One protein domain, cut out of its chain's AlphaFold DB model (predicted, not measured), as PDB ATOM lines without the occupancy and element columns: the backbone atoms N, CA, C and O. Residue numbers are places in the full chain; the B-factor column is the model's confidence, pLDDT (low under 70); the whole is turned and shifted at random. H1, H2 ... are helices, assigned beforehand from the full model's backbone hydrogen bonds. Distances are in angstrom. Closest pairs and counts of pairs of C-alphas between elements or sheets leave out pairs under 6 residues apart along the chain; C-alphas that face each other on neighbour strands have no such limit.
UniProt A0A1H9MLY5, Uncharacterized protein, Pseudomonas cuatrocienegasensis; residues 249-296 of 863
ATOM      1  N   SER A 249     142.667 157.622 230.110       62.75
ATOM      2  CA  SER A 249     143.137 158.918 229.582       62.75
ATOM      3  C   SER A 249     143.485 159.967 230.656       62.75
ATOM      4  O   SER A 249     143.757 161.120 230.334       62.75
ATOM      5  N   THR A 250     143.427 159.598 231.937       59.03
ATOM      6  CA  THR A 250     143.554 160.476 233.106       59.03
ATOM      7  C   THR A 250     144.862 160.321 233.887       59.03
ATOM      8  O   THR A 250     145.044 161.060 234.850       59.03
ATOM      9  N   LEU A 251     145.719 159.347 233.556       67.62
ATOM     10  CA  LEU A 251     146.938 159.031 234.321       67.62
ATOM     11  C   LEU A 251     148.182 159.694 233.721       67.62
ATOM     12  O   LEU A 251     148.709 160.620 234.329       67.62
ATOM     13  N   ASP A 252     148.586 159.260 232.532       70.06
ATOM     14  CA  ASP A 252     149.537 159.927 231.644       70.06
ATOM     15  C   ASP A 252     149.437 159.249 230.268       70.06
ATOM     16  O   ASP A 252     149.414 158.021 230.189       70.06
ATOM     17  N   SER A 253     149.278 160.021 229.195       65.69
ATOM     18  CA  SER A 253     149.084 159.482 227.840       65.69
ATOM     19  C   SER A 253     150.091 160.009 226.825       65.69
ATOM     20  O   SER A 253     150.033 159.599 225.670       65.69
ATOM     21  N   ASP A 254     150.957 160.944 227.221       80.00
ATOM     22  CA  ASP A 254     151.982 161.516 226.351       80.00
ATOM     23  C   ASP A 254     153.352 161.153 226.917       80.00
ATOM     24  O   ASP A 254     153.718 161.594 227.999       80.00
ATOM     25  N   GLN A 255     154.080 160.303 226.200       87.81
ATOM     26  CA  GLN A 255     155.418 159.841 226.579       87.81
ATOM     27  C   GLN A 255     156.457 160.275 225.539       87.81
ATOM     28  O   GLN A 255     157.475 159.612 225.355       87.81
ATOM     29  N   SER A 256     156.196 161.374 224.821       90.31
ATOM     30  CA  SER A 256     157.100 161.897 223.787       90.31
ATOM     31  C   SER A 256     158.503 162.206 224.310       90.31
ATOM     32  O   SER A 256     159.477 161.923 223.613       90.31
ATOM     33  N   ASP A 257     158.616 162.681 225.551       92.38
ATOM     34  CA  ASP A 257     159.908 162.903 226.206       92.38
ATOM     35  C   ASP A 257     160.693 161.588 226.379       92.38
ATOM     36  O   ASP A 257     161.895 161.555 226.132       92.38
ATOM     37  N   LEU A 258     160.018 160.480 226.713       93.81
ATOM     38  CA  LEU A 258     160.641 159.165 226.901       93.81
ATOM     39  C   LEU A 258     161.009 158.490 225.568       93.81
ATOM     40  O   LEU A 258     162.052 157.837 225.469       93.81
ATOM     41  N   ILE A 259     160.190 158.693 224.522       94.44
ATOM     42  CA  ILE A 259     160.531 158.320 223.134       94.44
ATOM     43  C   ILE A 259     161.852 158.994 222.760       94.44
ATOM     44  O   ILE A 259     162.804 158.324 222.358       94.44
ATOM     45  N   GLN A 260     161.923 160.316 222.941       95.75
ATOM     46  CA  GLN A 260     163.106 161.093 222.592       95.75
ATOM     47  C   GLN A 260     164.315 160.705 223.450       95.75
ATOM     48  O   GLN A 260     165.399 160.528 222.906       95.75
ATOM     49  N   ALA A 261     164.134 160.492 224.755       96.81
ATOM     50  CA  ALA A 261     165.204 160.045 225.643       96.81
ATOM     51  C   ALA A 261     165.795 158.691 225.215       96.81
ATOM     52  O   ALA A 261     166.996 158.475 225.356       96.81
ATOM     53  N   THR A 262     164.976 157.799 224.651       97.44
ATOM     54  CA  THR A 262     165.436 156.502 224.130       97.44
ATOM     55  C   THR A 262     166.252 156.668 222.848       97.44
ATOM     56  O   THR A 262     167.324 156.071 222.727       97.44
ATOM     57  N   HIS A 263     165.804 157.521 221.920       95.62
ATOM     58  CA  HIS A 263     166.586 157.882 220.728       95.62
ATOM     59  C   HIS A 263     167.934 158.499 221.117       95.62
ATOM     60  O   HIS A 263     168.988 158.085 220.629       95.62
ATOM     61  N   ASP A 264     167.908 159.447 222.054       95.69
ATOM     62  CA  ASP A 264     169.092 160.149 222.545       95.69
ATOM     63  C   ASP A 264     170.049 159.197 223.278       95.69
ATOM     64  O   ASP A 264     171.267 159.326 223.140       95.69
ATOM     65  N   TYR A 265     169.520 158.227 224.034       96.12
ATOM     66  CA  TYR A 265     170.314 157.192 224.695       96.12
ATOM     67  C   TYR A 265     171.110 156.374 223.678       96.12
ATOM     68  O   TYR A 265     172.334 156.325 223.786       96.12
ATOM     69  N   VAL A 266     170.454 155.808 222.659       95.94
ATOM     70  CA  VAL A 266     171.127 155.002 221.623       95.94
ATOM     71  C   VAL A 266     172.144 155.846 220.849       95.94
ATOM     72  O   VAL A 266     173.295 155.436 220.692       95.94
ATOM     73  N   THR A 267     171.768 157.067 220.458       94.56
ATOM     74  CA  THR A 267     172.661 158.014 219.767       94.56
ATOM     75  C   THR A 267     173.932 158.285 220.570       94.56
ATOM     76  O   THR A 267     175.038 158.259 220.030       94.56
ATOM     77  N   ARG A 268     173.780 158.545 221.873       93.38
ATOM     78  CA  ARG A 268     174.875 158.897 222.781       93.38
ATOM     79  C   ARG A 268     175.746 157.696 223.131       93.38
ATOM     80  O   ARG A 268     176.967 157.823 223.119       93.38
ATOM     81  N   VAL A 269     175.139 156.552 223.437       93.81
ATOM     82  CA  VAL A 269     175.856 155.322 223.790       93.81
ATOM     83  C   VAL A 269     176.749 154.875 222.640       93.81
ATOM     84  O   VAL A 269     177.928 154.620 222.863       93.81
ATOM     85  N   TYR A 270     176.243 154.883 221.410       94.25
ATOM     86  CA  TYR A 270     176.989 154.417 220.239       94.25
ATOM     87  C   TYR A 270     177.712 155.534 219.471       94.25
ATOM     88  O   TYR A 270     178.367 155.266 218.469       94.25
ATOM     89  N   ALA A 271     177.628 156.793 219.922       93.69
ATOM     90  CA  ALA A 271     178.178 157.954 219.210       93.69
ATOM     91  C   ALA A 271     177.809 157.957 217.711       93.69
ATOM     92  O   ALA A 271     178.660 158.105 216.824       93.69
ATOM     93  N   LEU A 272     176.525 157.739 217.428       91.88
ATOM     94  CA  LEU A 272     176.030 157.616 216.061       91.88
ATOM     95  C   LEU A 272     176.115 158.963 215.322       91.88
ATOM     96  O   LEU A 272     175.887 160.018 215.926       91.88
ATOM     97  N   PRO A 273     176.439 158.959 214.015       89.25
ATOM     98  CA  PRO A 273     176.469 160.183 213.225       89.25
ATOM     99  C   PRO A 273     175.065 160.782 213.082       89.25
ATOM    100  O   PRO A 273     174.054 160.084 213.115       89.25
ATOM    101  N   GLY A 274     174.991 162.101 212.891       88.56
ATOM    102  CA  GLY A 274     173.709 162.785 212.722       88.56
ATOM    103  C   GLY A 274     172.924 162.259 211.515       88.56
ATOM    104  O   GLY A 274     173.486 162.110 210.435       88.56
ATOM    105  N   GLY A 275     171.621 162.025 211.697       86.19
ATOM    106  CA  GLY A 275     170.744 161.505 210.643       86.19
ATOM    107  C   GLY A 275     170.756 159.982 210.486       86.19
ATOM    108  O   GLY A 275     170.234 159.493 209.491       86.19
ATOM    109  N   HIS A 276     171.330 159.240 211.439       90.00
ATOM    110  CA  HIS A 276     171.223 157.780 211.481       90.00
ATOM    111  C   HIS A 276     169.762 157.301 211.564       90.00
ATOM    112  O   HIS A 276     168.886 158.016 212.052       90.00
ATOM    113  N   ALA A 277     169.524 156.050 211.170       88.06
ATOM    114  CA  ALA A 277     168.182 155.472 211.109       88.06
ATOM    115  C   ALA A 277     167.753 154.663 212.352       88.06
ATOM    116  O   ALA A 277     166.615 154.222 212.450       88.06
ATOM    117  N   PHE A 278     168.643 154.477 213.333       92.44
ATOM    118  CA  PHE A 278     168.361 153.702 214.553       92.44
ATOM    119  C   PHE A 278     167.454 154.446 215.552       92.44
ATOM    120  O   PHE A 278     167.910 154.921 216.594       92.44
ATOM    121  N   THR A 279     166.162 154.557 215.241       93.06
ATOM    122  CA  THR A 279     165.148 155.226 216.067       93.06
ATOM    123  C   THR A 279     164.475 154.260 217.056       93.06
ATOM    124  O   THR A 279     163.272 154.009 217.011       93.06
ATOM    125  N   ALA A 280     165.239 153.721 218.012       94.81
ATOM    126  CA  ALA A 280     164.753 152.710 218.970       94.81
ATOM    127  C   ALA A 280     163.520 153.142 219.793       94.81
ATOM    128  O   ALA A 280     162.711 152.304 220.192       94.81
ATOM    129  N   GLY A 281     163.335 154.446 220.018       94.44
ATOM    130  CA  GLY A 281     162.150 154.982 220.686       94.44
ATOM    131  C   GLY A 281     160.836 154.755 219.928       94.44
ATOM    132  O   GLY A 281     159.773 154.750 220.550       94.44
ATOM    133  N   ASP A 282     160.886 154.507 218.616       93.00
ATOM    134  CA  ASP A 282     159.703 154.272 217.780       93.00
ATOM    135  C   ASP A 282     159.095 152.875 218.006       93.00
ATOM    136  O   ASP A 282     157.980 152.599 217.562       93.00
ATOM    137  N   LEU A 283     159.795 152.018 218.757       91.56
ATOM    138  CA  LEU A 283     159.373 150.664 219.125       91.56
ATOM    139  C   LEU A 283     158.740 150.589 220.521       91.56
ATOM    140  O   LEU A 283     158.356 149.512 220.976       91.56
ATOM    141  N   LEU A 284     158.636 151.718 221.227       91.56
ATOM    142  CA  LEU A 284     158.102 151.757 222.585       91.56
ATOM    143  C   LEU A 284     156.574 151.613 222.608       91.56
ATOM    144  O   LEU A 284     155.885 152.113 221.718       91.56
ATOM    145  N   PRO A 285     155.993 151.037 223.679       87.12
ATOM    146  CA  PRO A 285     154.552 150.774 223.776       87.12
ATOM    147  C   PRO A 285     153.646 152.014 223.689       87.12
ATOM    148  O   PRO A 285     152.428 151.885 223.545       87.12
ATOM    149  N   PHE A 286     154.217 153.209 223.824       84.75
ATOM    150  CA  PHE A 286     153.506 154.484 223.896       84.75
ATOM    151  C   PHE A 286     153.489 155.290 222.588       84.75
ATOM    152  O   PHE A 286     152.872 156.355 222.546       84.75
ATOM    153  N   VAL A 287     154.112 154.806 221.509       84.94
ATOM    154  CA  VAL A 287     154.074 155.500 220.210       84.94
ATOM    155  C   VAL A 287     152.704 155.379 219.537       84.94
ATOM    156  O   VAL A 287     151.868 154.563 219.912       84.94
ATOM    157  N   SER A 288     152.430 156.163 218.492       82.62
ATOM    158  CA  SER A 288     151.191 155.980 217.721       82.62
ATOM    159  C   SER A 288     151.236 154.691 216.890       82.62
ATOM    160  O   SER A 288     152.301 154.273 216.446       82.62
ATOM    161  N   ALA A 289     150.081 154.095 216.574       79.88
ATOM    162  CA  ALA A 289     150.043 152.947 215.661       79.88
ATOM    163  C   ALA A 289     150.625 153.234 214.272       79.88
ATOM    164  O   ALA A 289     151.152 152.326 213.644       79.88
ATOM    165  N   ALA A 290     150.540 154.479 213.800       85.00
ATOM    166  CA  ALA A 290     151.161 154.875 212.542       85.00
ATOM    167  C   ALA A 290     152.692 154.945 212.648       85.00
ATOM    168  O   ALA A 290     153.364 154.641 211.674       85.00
ATOM    169  N   THR A 291     153.219 155.324 213.816       87.75
ATOM    170  CA  THR A 291     154.660 155.357 214.099       87.75
ATOM    171  C   THR A 291     155.213 153.940 214.201       87.75
ATOM    172  O   THR A 291     156.114 153.607 213.450       87.75
ATOM    173  N   TYR A 292     154.608 153.082 215.033       85.62
ATOM    174  CA  TYR A 292     155.064 151.698 215.216       85.62
ATOM    175  C   TYR A 292     155.038 150.907 213.901       85.62
ATOM    176  O   TYR A 292     156.030 150.314 213.508       85.62
ATOM    177  N   LEU A 293     153.911 150.939 213.174       83.62
ATOM    178  CA  LEU A 293     153.767 150.216 211.899       83.62
ATOM    179  C   LEU A 293     154.545 150.852 210.738       83.62
ATOM    180  O   LEU A 293     154.603 150.261 209.663       83.62
ATOM    181  N   GLY A 294     155.021 152.084 210.913       86.31
ATOM    182  CA  GLY A 294     155.835 152.795 209.933       86.31
ATOM    183  C   GLY A 294     157.330 152.727 210.227       86.31
ATOM    184  O   GLY A 294     158.094 153.221 209.408       86.31
ATOM    185  N   SER A 295     157.725 152.163 211.374       86.62
ATOM    186  CA  SER A 295     159.124 151.920 211.702       86.62
ATOM    187  C   SER A 295     159.633 150.735 210.889       86.62
ATOM    188  O   SER A 295     158.972 149.703 210.786       86.62
ATOM    189  N   ASP A 296     160.812 150.912 210.320       85.62
ATOM    190  CA  ASP A 296     161.607 149.937 209.584       85.62
ATOM    191  C   ASP A 296     162.743 149.362 210.450       85.62
ATOM    192  O   ASP A 296     163.651 148.721 209.928       85.62
TER     193      ASP A 296
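This is residues 249 to 296 of the 863 residues of an uncharacterized protein of Pseudomonas cuatrocienegasensis (UniProt A0A1H9MLY5). One long helix, H1, runs along the longer direction of the domain; after it the chain turns round and folds back beside it, with the short helix H2 packed on H1 and the short H3 farther out. The 48 printed residues hold three named helices, in the order H1, H2, H3, and no named strand: all helix, though under half of the residues are in named elements. The whole is elongated, 38 by 21 by 13 A, and only just loose, close to compact, with a radius of gyration of the C-alphas of 11.8 A.

H1, residues 256 to 269, touches H2, residues 280 to 283; their closest C-alphas, of Ile 259 and Gly 281, are 4.4 A apart. H2 and H3, residues 289 to 292, only just touch, only at the corner by their link, with 3 pairs of C-alphas within 8 A; the closest, of Asp 282 and Tyr 292, are 5.9 A apart. H1 and H3 are apart. In H1 every O i to N i+4 pair is within hydrogen-bond range; H2 and H3 are too short for such a pair.

H1 is 19.9 A long from C-alpha 256 at (157.100, 161.897, 223.787) to C-alpha 269. H3 ends with C-alpha 292 at (155.064, 151.698, 215.216).

The printed part has no cut. The C-alphas farthest apart, of Thr 250 and Pro 273, are 38.5 A apart. Residues 249 to 251 and 253 have pLDDT under 70.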